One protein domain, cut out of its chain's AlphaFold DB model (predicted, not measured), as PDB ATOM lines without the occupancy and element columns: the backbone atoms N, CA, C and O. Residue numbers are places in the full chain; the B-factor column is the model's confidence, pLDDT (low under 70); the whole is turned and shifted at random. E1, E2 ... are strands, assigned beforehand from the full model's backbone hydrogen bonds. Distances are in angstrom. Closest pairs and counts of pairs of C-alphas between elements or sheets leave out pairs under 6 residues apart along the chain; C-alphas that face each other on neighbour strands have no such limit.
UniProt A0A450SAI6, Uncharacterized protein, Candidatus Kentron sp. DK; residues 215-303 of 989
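Overview. This is residues 215 to 303 of the 989 residues of an uncharacterized protein of Candidatus Kentron sp. DK (UniProt A0A450SAI6). With little regular structure, 33 of 89 printed residues in named strands, the part from E4 onward winds in stacked turns, E5 and E7 along one side, E4 and E6 along another; the hairpin E2 and E3 lengthens the body at one end. Seven strands and no named helix make it all strand. The mixed sheet runs E3 E2 E1 E5 E7; E4 and E6 form a parallel pair. It is compact, radius of gyration of the C-alphas 13.1 A, and elongated, 43 by 28 by 21 A.

Arrangement. E1, residues 220 to 223, E2, 229 to 235, and E3, 241 to 249, form a meander, each strand the antiparallel neighbour of the one before; N 221 and O 231 are 2.8 A apart, N 230 and O 246 2.8 A. E5, 261 to 264, is parallel to E1, N 222 to O 262 2.8 A, and to E7, 285 to 287, N 263 to O 285 2.8 A. E4, 253 to 255, is parallel to E6, 276 to 278, N 254 to O 276 2.9 A.

Along the chain. E1 begins at C-alpha 220 (280.366, 301.143, 198.703); E7 ends at C-alpha 287 (279.066, 290.478, 190.469). E3 spans 26.1 A, E2 19.7 A.

Size, cuts and confidence. The printed part has no cut. The link E5 to E6 is long; residues 267 to 272 are under pLDDT 70.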
ATOM      1  N   GLY A 215     281.580 297.852 206.237       98.25
ATOM      2  CA  GLY A 215     281.769 299.086 205.465       98.25
ATOM      3  C   GLY A 215     281.156 300.339 206.102       98.25
ATOM      4  O   GLY A 215     280.652 300.318 207.227       98.25
ATOM      5  N   LEU A 216     281.208 301.467 205.390       97.94
ATOM      6  CA  LEU A 216     280.545 302.720 205.780       97.94
ATOM      7  C   LEU A 216     279.023 302.654 205.553       97.94
ATOM      8  O   LEU A 216     278.531 301.821 204.803       97.94
ATOM      9  N   ASP A 217     278.273 303.544 206.213       96.50
ATOM     10  CA  ASP A 217     276.815 303.704 206.026       96.50
ATOM     11  C   ASP A 217     276.530 304.663 204.852       96.50
ATOM     12  O   ASP A 217     275.911 305.713 205.007       96.50
ATOM     13  N   GLU A 218     277.125 304.334 203.708       96.25
ATOM     14  CA  GLU A 218     277.156 305.057 202.432       96.25
ATOM     15  C   GLU A 218     277.268 304.000 201.312       96.25
ATOM     16  O   GLU A 218     277.521 302.832 201.599       96.25
ATOM     17  N   ALA A 219     277.111 304.375 200.038       95.62
ATOM     18  CA  ALA A 219     277.252 303.411 198.938       95.62
ATOM     19  C   ALA A 219     278.728 302.997 198.737       95.62
ATOM     20  O   ALA A 219     279.602 303.863 198.582       95.62
ATOM     21  N   ASN A 220     279.005 301.690 198.708       96.19
ATOM     22  CA  ASN A 220     280.366 301.143 198.703       96.19
ATOM     23  C   ASN A 220     280.642 300.214 197.510       96.19
ATOM     24  O   ASN A 220     279.746 299.762 196.796       96.19
ATOM     25  N   THR A 221     281.914 299.880 197.297       97.25
ATOM     26  CA  THR A 221     282.330 298.856 196.334       97.25
ATOM     27  C   THR A 221     283.486 298.030 196.886       97.25
ATOM     28  O   THR A 221     284.549 298.564 197.208       97.25
ATOM     29  N   TRP A 222     283.273 296.721 196.953       97.44
ATOM     30  CA  TRP A 222     284.234 295.699 197.339       97.44
ATOM     31  C   TRP A 222     284.780 295.022 196.076       97.44
ATOM     32  O   TRP A 222     284.014 294.581 195.217       97.44
ATOM     33  N   ASP A 223     286.099 294.939 195.961       94.31
ATOM     34  CA  ASP A 223     286.829 294.184 194.940       94.31
ATOM     35  C   ASP A 223     287.509 293.003 195.642       94.31
ATOM     36  O   ASP A 223     288.301 293.194 196.567       94.31
ATOM     37  N   LEU A 224     287.118 291.783 195.278       91.69
ATOM     38  CA  LEU A 224     287.415 290.544 196.001       91.69
ATOM     39  C   LEU A 224     288.349 289.620 195.214       91.69
ATOM     40  O   LEU A 224     288.430 288.420 195.490       91.69
ATOM     41  N   ASP A 225     289.077 290.192 194.254       81.81
ATOM     42  CA  ASP A 225     290.148 289.517 193.533       81.81
ATOM     43  C   ASP A 225     291.397 289.337 194.434       81.81
ATOM     44  O   ASP A 225     291.361 289.502 195.659       81.81
ATOM     45  N   ALA A 226     292.524 288.930 193.837       80.00
ATOM     46  CA  ALA A 226     293.708 288.437 194.553       80.00
ATOM     47  C   ALA A 226     294.352 289.427 195.551       80.00
ATOM     48  O   ALA A 226     294.994 288.977 196.498       80.00
ATOM     49  N   ASP A 227     294.176 290.733 195.337       86.81
ATOM     50  CA  ASP A 227     294.573 291.816 196.241       86.81
ATOM     51  C   ASP A 227     293.288 292.565 196.666       86.81
ATOM     52  O   ASP A 227     292.953 293.597 196.086       86.81
ATOM     53  N   SER A 228     292.513 292.006 197.605       93.31
ATOM     54  CA  SER A 228     291.152 292.484 197.911       93.31
ATOM     55  C   SER A 228     291.123 293.923 198.463       93.31
ATOM     56  O   SER A 228     291.934 294.293 199.321       93.31
ATOM     57  N   THR A 229     290.170 294.744 198.005       96.19
ATOM     58  CA  THR A 229     290.005 296.137 198.457       96.19
ATOM     59  C   THR A 229     288.549 296.516 198.723       96.19
ATOM     60  O   THR A 229     287.627 296.079 198.041       96.19
ATOM     61  N   TYR A 230     288.341 297.368 199.722       98.25
ATOM     62  CA  TYR A 230     287.092 298.080 199.982       98.25
ATOM     63  C   TYR A 230     287.232 299.517 199.469       98.25
ATOM     64  O   TYR A 230     288.305 300.115 199.571       98.25
ATOM     65  N   SER A 231     286.166 300.102 198.927       97.12
ATOM     66  CA  SER A 231     286.185 301.480 198.443       97.12
ATOM     67  C   SER A 231     284.850 302.200 198.608       97.12
ATOM     68  O   SER A 231     283.783 301.590 198.597       97.12
ATOM     69  N   TYR A 232     284.926 303.522 198.761       94.56
ATOM     70  CA  TYR A 232     283.778 304.416 198.922       94.56
ATOM     71  C   TYR A 232     284.051 305.745 198.204       94.56
ATOM     72  O   TYR A 232     285.195 306.211 198.145       94.56
ATOM     73  N   THR A 233     283.003 306.359 197.648       94.69
ATOM     74  CA  THR A 233     283.107 307.606 196.874       94.69
ATOM     75  C   THR A 233     282.446 308.771 197.602       94.69
ATOM     76  O   THR A 233     281.225 308.859 197.692       94.69
ATOM     77  N   TYR A 234     283.253 309.728 198.057       93.19
ATOM     78  CA  TYR A 234     282.768 310.976 198.635       93.19
ATOM     79  C   TYR A 234     282.532 312.039 197.554       93.19
ATOM     80  O   TYR A 234     283.485 312.646 197.053       93.19
ATOM     81  N   THR A 235     281.270 312.319 197.227       92.62
ATOM     82  CA  THR A 235     280.891 313.475 196.400       92.62
ATOM     83  C   THR A 235     280.858 314.754 197.241       92.62
ATOM     84  O   THR A 235     280.034 314.916 198.144       92.62
ATOM     85  N   ASP A 236     281.730 315.714 196.931       90.56
ATOM     86  CA  ASP A 236     281.789 316.981 197.659       90.56
ATOM     87  C   ASP A 236     280.573 317.902 197.391       90.56
ATOM     88  O   ASP A 236     279.784 317.729 196.460       90.56
ATOM     89  N   GLY A 237     280.440 318.971 198.185       91.50
ATOM     90  CA  GLY A 237     279.353 319.952 198.052       91.50
ATOM     91  C   GLY A 237     279.325 320.767 196.744       91.50
ATOM     92  O   GLY A 237     278.460 321.637 196.608       91.50
ATOM     93  N   ASN A 238     280.250 320.525 195.811       92.44
ATOM     94  CA  ASN A 238     280.306 321.094 194.465       92.44
ATOM     95  C   ASN A 238     280.070 320.039 193.362       92.44
ATOM     96  O   ASN A 238     280.016 320.427 192.193       92.44
ATOM     97  N   GLY A 239     279.913 318.754 193.707       92.31
ATOM     98  CA  GLY A 239     279.821 317.645 192.752       92.31
ATOM     99  C   GLY A 239     281.185 317.155 192.259       92.31
ATOM    100  O   GLY A 239     281.335 316.892 191.068       92.31
ATOM    101  N   VAL A 240     282.196 317.120 193.134       93.94
ATOM    102  CA  VAL A 240     283.511 316.526 192.846       93.94
ATOM    103  C   VAL A 240     283.686 315.250 193.658       93.94
ATOM    104  O   VAL A 240     283.734 315.300 194.885       93.94
ATOM    105  N   ASP A 241     283.832 314.130 192.962       94.75
ATOM    106  CA  ASP A 241     283.980 312.810 193.569       94.75
ATOM    107  C   ASP A 241     285.423 312.541 194.014       94.75
ATOM    108  O   ASP A 241     286.386 312.815 193.291       94.75
ATOM    109  N   THR A 242     285.570 311.998 195.222       94.81
ATOM    110  CA  THR A 242     286.837 311.518 195.790       94.81
ATOM    111  C   THR A 242     286.676 310.063 196.202       94.81
ATOM    112  O   THR A 242     285.931 309.773 197.132       94.81
ATOM    113  N   VAL A 243     287.373 309.156 195.518       95.31
ATOM    114  CA  VAL A 243     287.396 307.736 195.888       95.31
ATOM    115  C   VAL A 243     288.433 307.519 196.986       95.31
ATOM    116  O   VAL A 243     289.584 307.940 196.843       95.31
ATOM    117  N   TYR A 244     288.026 306.843 198.054       96.50
ATOM    118  CA  TYR A 244     288.903 306.291 199.082       96.50
ATOM    119  C   TYR A 244     288.949 304.768 198.928       96.50
ATOM    120  O   TYR A 244     287.924 304.153 198.634       96.50
ATOM    121  N   THR A 245     290.120 304.159 199.125       97.00
ATOM    122  CA  THR A 245     290.344 302.718 198.914       97.00
ATOM    123  C   THR A 245     291.186 302.139 200.045       97.00
ATOM    124  O   THR A 245     292.215 302.714 200.395       97.00
ATOM    125  N   LEU A 246     290.747 301.004 200.584       98.25
ATOM    126  CA  LEU A 246     291.346 300.265 201.688       98.25
ATOM    127  C   LEU A 246     291.660 298.831 201.229       98.25
ATOM    128  O   LEU A 246     290.730 298.035 201.092       98.25
ATOM    129  N   PRO A 247     292.929 298.466 200.996       97.94
ATOM    130  CA  PRO A 247     293.339 297.069 200.937       97.94
ATOM    131  C   PRO A 247     293.024 296.367 202.259       97.94
ATOM    132  O   PRO A 247     293.285 296.907 203.339       97.94
ATOM    133  N   PHE A 248     292.466 295.162 202.177       97.62
ATOM    134  CA  PHE A 248     292.194 294.344 203.353       97.62
ATOM    135  C   PHE A 248     292.490 292.869 203.094       97.62
ATOM    136  O   PHE A 248     292.493 292.395 201.960       97.62
ATOM    137  N   SER A 249     292.717 292.112 204.164       96.06
ATOM    138  CA  SER A 249     292.789 290.651 204.091       96.06
ATOM    139  C   SER A 249     292.422 290.002 205.425       96.06
ATOM    140  O   SER A 249     292.297 290.678 206.444       96.06
ATOM    141  N   GLY A 250     292.237 288.681 205.426       94.56
ATOM    142  CA  GLY A 250     292.140 287.879 206.650       94.56
ATOM    143  C   GLY A 250     290.759 287.780 207.307       94.56
ATOM    144  O   GLY A 250     290.617 286.969 208.214       94.56
ATOM    145  N   PHE A 251     289.746 288.525 206.857       96.44
ATOM    146  CA  PHE A 251     288.363 288.419 207.354       96.44
ATOM    147  C   PHE A 251     287.590 287.238 206.734       96.44
ATOM    148  O   PHE A 251     287.870 286.837 205.605       96.44
ATOM    149  N   ASP A 252     286.588 286.711 207.449       95.56
ATOM    150  CA  ASP A 252     285.684 285.651 206.955       95.56
ATOM    151  C   ASP A 252     284.390 286.216 206.329       95.56
ATOM    152  O   ASP A 252     283.757 285.563 205.497       95.56
ATOM    153  N   ASN A 253     283.958 287.407 206.758       96.75
ATOM    154  CA  ASN A 253     282.678 288.022 206.397       96.75
ATOM    155  C   ASN A 253     282.879 289.497 206.024       96.75
ATOM    156  O   ASN A 253     283.619 290.213 206.704       96.75
ATOM    157  N   LEU A 254     282.186 289.952 204.984       98.12
ATOM    158  CA  LEU A 254     282.207 291.326 204.485       98.12
ATOM    159  C   LEU A 254     280.775 291.860 204.479       98.12
ATOM    160  O   LEU A 254     279.879 291.191 203.960       98.12
ATOM    161  N   GLN A 255     280.562 293.022 205.097       97.75
ATOM    162  CA  GLN A 255     279.224 293.496 205.447       97.75
ATOM    163  C   GLN A 255     278.984 294.960 205.041       97.75
ATOM    164  O   GLN A 255     279.725 295.854 205.458       97.75
ATOM    165  N   GLY A 256     277.931 295.182 204.254       97.19
ATOM    166  CA  GLY A 256     277.336 296.480 203.928       97.19
ATOM    167  C   GLY A 256     276.494 297.057 205.071       97.19
ATOM    168  O   GLY A 256     276.658 296.649 206.228       97.19
ATOM    169  N   LYS A 257     275.616 298.035 204.789       96.19
ATOM    170  CA  LYS A 257     274.774 298.671 205.832       96.19
ATOM    171  C   LYS A 257     273.325 299.009 205.439       96.19
ATOM    172  O   LYS A 257     272.411 298.309 205.868       96.19
ATOM    173  N   SER A 258     273.094 300.171 204.818       96.75
ATOM    174  CA  SER A 258     271.741 300.691 204.507       96.75
ATOM    175  C   SER A 258     271.668 301.466 203.179       96.75
ATOM    176  O   SER A 258     270.748 302.250 202.931       96.75
ATOM    177  N   TYR A 259     272.681 301.257 202.339       96.88
ATOM    178  CA  TYR A 259     272.943 301.901 201.058       96.88
ATOM    179  C   TYR A 259     273.570 300.865 200.123       96.88
ATOM    180  O   TYR A 259     274.236 299.960 200.601       96.88
ATOM    181  N   VAL A 260     273.406 301.056 198.808       97.31
ATOM    182  CA  VAL A 260     273.875 300.119 197.773       97.31
ATOM    183  C   VAL A 260     275.352 299.742 197.948       97.31
ATOM    184  O   VAL A 260     276.249 300.558 197.707       97.31
ATOM    185  N   ASP A 261     275.584 298.485 198.301       98.06
ATOM    186  CA  ASP A 261     276.883 297.831 198.374       98.06
ATOM    187  C   ASP A 261     277.101 296.955 197.120       98.06
ATOM    188  O   ASP A 261     276.261 296.135 196.743       98.06
ATOM    189  N   ILE A 262     278.244 297.128 196.444       97.31
ATOM    190  CA  ILE A 262     278.612 296.352 195.245       97.31
ATOM    191  C   ILE A 262     279.764 295.400 195.578       97.31
ATOM    192  O   ILE A 262     280.860 295.854 195.898       97.31
ATOM    193  N   PHE A 263     279.560 294.092 195.440       96.50
ATOM    194  CA  PHE A 263     280.565 293.054 195.680       96.50
ATOM    195  C   PHE A 263     281.040 292.433 194.362       96.50
ATOM    196  O   PHE A 263     280.274 291.763 193.672       96.50
ATOM    197  N   ASN A 264     282.315 292.616 194.019       92.88
ATOM    198  CA  ASN A 264     282.919 292.090 192.795       92.88
ATOM    199  C   ASN A 264     283.838 290.911 193.121       92.88
ATOM    200  O   ASN A 264     284.908 291.101 193.686       92.88
ATOM    201  N   VAL A 265     283.436 289.700 192.741       89.25
ATOM    202  CA  VAL A 265     284.286 288.500 192.727       89.25
ATOM    203  C   VAL A 265     284.620 288.242 191.259       89.25
ATOM    204  O   VAL A 265     283.961 287.434 190.618       89.25
ATOM    205  N   THR A 266     285.541 289.001 190.665       76.50
ATOM    206  CA  THR A 266     285.642 289.143 189.198       76.50
ATOM    207  C   THR A 266     286.657 288.233 188.512       76.50
ATOM    208  O   THR A 266     286.490 287.934 187.328       76.50
ATOM    209  N   ALA A 267     287.689 287.772 189.212       67.00
ATOM    210  CA  ALA A 267     288.738 286.939 188.640       67.00
ATOM    211  C   ALA A 267     288.510 285.430 188.837       67.00
ATOM    212  O   ALA A 267     288.052 284.963 189.882       67.00
ATOM    213  N   ASP A 268     289.006 284.645 187.871       58.00
ATOM    214  CA  ASP A 268     289.432 283.250 188.070       58.00
ATOM    215  C   ASP A 268     290.680 283.226 188.978       58.00
ATOM    216  O   ASP A 268     291.813 282.960 188.560       58.00
ATOM    217  N   VAL A 269     290.487 283.604 190.245       52.81
ATOM    218  CA  VAL A 269     291.488 283.431 191.293       52.81
ATOM    219  C   VAL A 269     291.663 281.927 191.488       52.81
ATOM    220  O   VAL A 269     290.704 281.192 191.711       52.81
ATOM    221  N   ALA A 270     292.908 281.445 191.448       53.09
ATOM    222  CA  ALA A 270     293.219 280.010 191.513       53.09
ATOM    223  C   ALA A 270     292.851 279.320 192.855       53.09
ATOM    224  O   ALA A 270     293.132 278.131 193.046       53.09
ATOM    225  N   ALA A 271     292.241 280.060 193.782       61.75
ATOM    226  CA  ALA A 271     291.461 279.578 194.911       61.75
ATOM    227  C   ALA A 271     290.141 280.378 194.951       61.75
ATOM    228  O   ALA A 271     290.186 281.584 194.717       61.75
ATOM    229  N   PRO A 272     288.992 279.741 195.244       62.84
ATOM    230  CA  PRO A 272     287.705 280.426 195.282       62.84
ATOM    231  C   PRO A 272     287.670 281.511 196.363       62.84
ATOM    232  O   PRO A 272     288.292 281.358 197.418       62.84
ATOM    233  N   SER A 273     286.862 282.549 196.138       72.88
ATOM    234  CA  SER A 273     286.459 283.467 197.204       72.88
ATOM    235  C   SER A 273     285.709 282.680 198.281       72.88
ATOM    236  O   SER A 273     284.800 281.894 197.989       72.88
ATOM    237  N   ALA A 274     286.117 282.863 199.535       82.81
ATOM    238  CA  ALA A 274     285.520 282.215 200.703       82.81
ATOM    239  C   ALA A 274     284.732 283.195 201.593       82.81
ATOM    240  O   ALA A 274     284.093 282.752 202.545       82.81
ATOM    241  N   TYR A 275     284.768 284.495 201.280       91.69
ATOM    242  CA  TYR A 275     284.080 285.539 202.035       91.69
ATOM    243  C   TYR A 275     282.566 285.299 202.047       91.69
ATOM    244  O   TYR A 275     281.961 285.133 200.987       91.69
ATOM    245  N   ASN A 276     281.936 285.324 203.222       94.56
ATOM    246  CA  ASN A 276     280.487 285.510 203.299       94.56
ATOM    247  C   ASN A 276     280.176 286.979 202.991       94.56
ATOM    248  O   ASN A 276     280.755 287.864 203.620       94.56
ATOM    249  N   LEU A 277     279.285 287.223 202.036       96.69
ATOM    250  CA  LEU A 277     278.907 288.562 201.588       96.69
ATOM    251  C   LEU A 277     277.529 288.894 202.164       96.69
ATOM    252  O   LEU A 277     276.620 288.072 202.043       96.69
ATOM    253  N   ALA A 278     277.382 290.057 202.794       97.38
ATOM    254  CA  ALA A 278     276.116 290.539 203.341       97.38
ATOM    255  C   ALA A 278     275.902 292.006 202.951       97.38
ATOM    256  O   ALA A 278     276.703 292.849 203.344       97.38
ATOM    257  N   GLY A 279     274.841 292.316 202.209       97.25
ATOM    258  CA  GLY A 279     274.438 293.696 201.914       97.25
ATOM    259  C   GLY A 279     273.733 294.379 203.095       97.25
ATOM    260  O   GLY A 279     274.045 295.512 203.454       97.25
ATOM    261  N   GLU A 280     272.881 293.613 203.790       96.56
ATOM    262  CA  GLU A 280     271.959 293.983 204.884       96.56
ATOM    263  C   GLU A 280     270.781 294.875 204.475       96.56
ATOM    264  O   GLU A 280     269.663 294.638 204.948       96.56
ATOM    265  N   GLY A 281     270.982 295.871 203.613       95.50
ATOM    266  CA  GLY A 281     269.894 296.726 203.153       95.50
ATOM    267  C   GLY A 281     270.327 297.783 202.148       95.50
ATOM    268  O   GLY A 281     271.256 298.553 202.387       95.50
ATOM    269  N   GLY A 282     269.578 297.866 201.059       96.81
ATOM    270  CA  GLY A 282     269.984 298.559 199.849       96.81
ATOM    271  C   GLY A 282     269.400 297.828 198.645       96.81
ATOM    272  O   GLY A 282     268.519 296.989 198.782       96.81
ATOM    273  N   ASN A 283     269.874 298.156 197.450       97.06
ATOM    274  CA  ASN A 283     269.643 297.300 196.287       97.06
ATOM    275  C   ASN A 283     271.014 296.758 195.889       97.06
ATOM    276  O   ASN A 283     271.688 297.349 195.041       97.06
ATOM    277  N   ASP A 284     271.464 295.726 196.593       98.19
ATOM    278  CA  ASP A 284     272.869 295.337 196.640       98.19
ATOM    279  C   ASP A 284     273.235 294.394 195.489       98.19
ATOM    280  O   ASP A 284     272.432 293.581 195.020       98.19
ATOM    281  N   VAL A 285     274.462 294.552 194.980       97.19
ATOM    282  CA  VAL A 285     274.881 294.005 193.681       97.19
ATOM    283  C   VAL A 285     276.046 293.042 193.854       97.19
ATOM    284  O   VAL A 285     277.149 293.443 194.218       97.19
ATOM    285  N   PHE A 286     275.838 291.774 193.516       94.88
ATOM    286  CA  PHE A 286     276.849 290.724 193.628       94.88
ATOM    287  C   PHE A 286     277.311 290.288 192.228       94.88
ATOM    288  O   PHE A 286     276.655 289.482 191.575       94.88
ATOM    289  N   ASN A 287     278.453 290.801 191.764       92.00
ATOM    290  CA  ASN A 287     279.066 290.478 190.469       92.00
ATOM    291  C   ASN A 287     280.019 289.278 190.625       92.00
ATOM    292  O   ASN A 287     281.169 289.448 191.028       92.00
ATOM    293  N   ILE A 288     279.564 288.055 190.332       87.56
ATOM    294  CA  ILE A 288     280.178 286.819 190.873       87.56
ATOM    295  C   ILE A 288     281.125 286.074 189.893       87.56
ATOM    296  O   ILE A 288     281.312 284.875 190.014       87.56
ATOM    297  N   GLY A 289     281.758 286.752 188.927       82.00
ATOM    298  CA  GLY A 289     282.593 286.157 187.853       82.00
ATOM    299  C   GLY A 289     283.579 285.015 188.202       82.00
ATOM    300  O   GLY A 289     283.871 284.187 187.339       82.00
ATOM    301  N   GLY A 290     284.092 284.941 189.429       78.81
ATOM    302  CA  GLY A 290     284.923 283.847 189.935       78.81
ATOM    303  C   GLY A 290     284.143 282.684 190.572       78.81
ATOM    304  O   GLY A 290     282.931 282.528 190.449       78.81
ATOM    305  N   ALA A 291     284.849 281.824 191.307       79.38
ATOM    306  CA  ALA A 291     284.212 280.816 192.152       79.38
ATOM    307  C   ALA A 291     283.949 281.395 193.554       79.38
ATOM    308  O   ALA A 291     284.880 281.551 194.342       79.38
ATOM    309  N   GLN A 292     282.687 281.685 193.874       86.00
ATOM    310  CA  GLN A 292     282.227 282.156 195.180       86.00
ATOM    311  C   GLN A 292     281.725 280.977 196.020       86.00
ATOM    312  O   GLN A 292     280.721 280.339 195.714       86.00
ATOM    313  N   THR A 293     282.434 280.690 197.111       84.69
ATOM    314  CA  THR A 293     282.110 279.578 198.020       84.69
ATOM    315  C   THR A 293     281.540 280.012 199.366       84.69
ATOM    316  O   THR A 293     280.888 279.192 200.007       84.69
ATOM    317  N   GLY A 294     281.719 281.266 199.793       88.88
ATOM    318  CA  GLY A 294     281.004 281.824 200.949       88.88
ATOM    319  C   GLY A 294     279.511 282.039 200.668       88.88
ATOM    320  O   GLY A 294     279.067 281.983 199.522       88.88
ATOM    321  N   ASN A 295     278.720 282.274 201.715       91.69
ATOM    322  CA  ASN A 295     277.301 282.612 201.567       91.69
ATOM    323  C   ASN A 295     277.130 283.986 200.897       91.69
ATOM    324  O   ASN A 295     278.029 284.825 200.964       91.69
ATOM    325  N   ILE A 296     275.963 284.217 200.296       94.44
ATOM    326  CA  ILE A 296     275.529 285.541 199.837       94.44
ATOM    327  C   ILE A 296     274.227 285.876 200.561       94.44
ATOM    328  O   ILE A 296     273.281 285.089 200.541       94.44
ATOM    329  N   ALA A 297     274.167 287.048 201.169       95.75
ATOM    330  CA  ALA A 297     272.932 287.680 201.579       95.75
ATOM    331  C   ALA A 297     272.875 289.076 200.960       95.75
ATOM    332  O   ALA A 297     273.824 289.839 201.127       95.75
ATOM    333  N   GLY A 298     271.781 289.416 200.277       96.00
ATOM    334  CA  GLY A 298     271.404 290.816 200.102       96.00
ATOM    335  C   GLY A 298     270.910 291.317 201.456       96.00
ATOM    336  O   GLY A 298     271.692 291.430 202.404       96.00
ATOM    337  N   GLY A 299     269.597 291.410 201.622       94.75
ATOM    338  CA  GLY A 299     268.954 291.261 202.926       94.75
ATOM    339  C   GLY A 299     267.578 291.899 203.020       94.75
ATOM    340  O   GLY A 299     266.645 291.283 203.550       94.75
ATOM    341  N   ALA A 300     267.457 293.131 202.531       93.31
ATOM    342  CA  ALA A 300     266.229 293.909 202.544       93.31
ATOM    343  C   ALA A 300     266.250 294.975 201.442       93.31
ATOM    344  O   ALA A 300     267.282 295.580 201.191       93.31
ATOM    345  N   ASP A 301     265.058 295.259 200.911       95.56
ATOM    346  CA  ASP A 301     264.804 295.976 199.655       95.56
ATOM    347  C   ASP A 301     264.958 295.052 198.421       95.56
ATOM    348  O   ASP A 301     264.250 294.042 198.425       95.56
ATOM    349  N   ASN A 302     265.721 295.370 197.364       93.75
ATOM    350  CA  ASN A 302     265.723 294.579 196.111       93.75
ATOM    351  C   ASN A 302     267.144 294.218 195.644       93.75
ATOM    352  O   ASN A 302     267.785 295.013 194.948       93.75
ATOM    353  N   ASP A 303     267.588 292.992 195.917       97.06
ATOM    354  CA  ASP A 303     268.979 292.584 195.705       97.06
ATOM    355  C   ASP A 303     269.189 291.745 194.431       97.06
ATOM    356  O   ASP A 303     268.295 291.019 193.967       97.06
TER     357      ASP A 303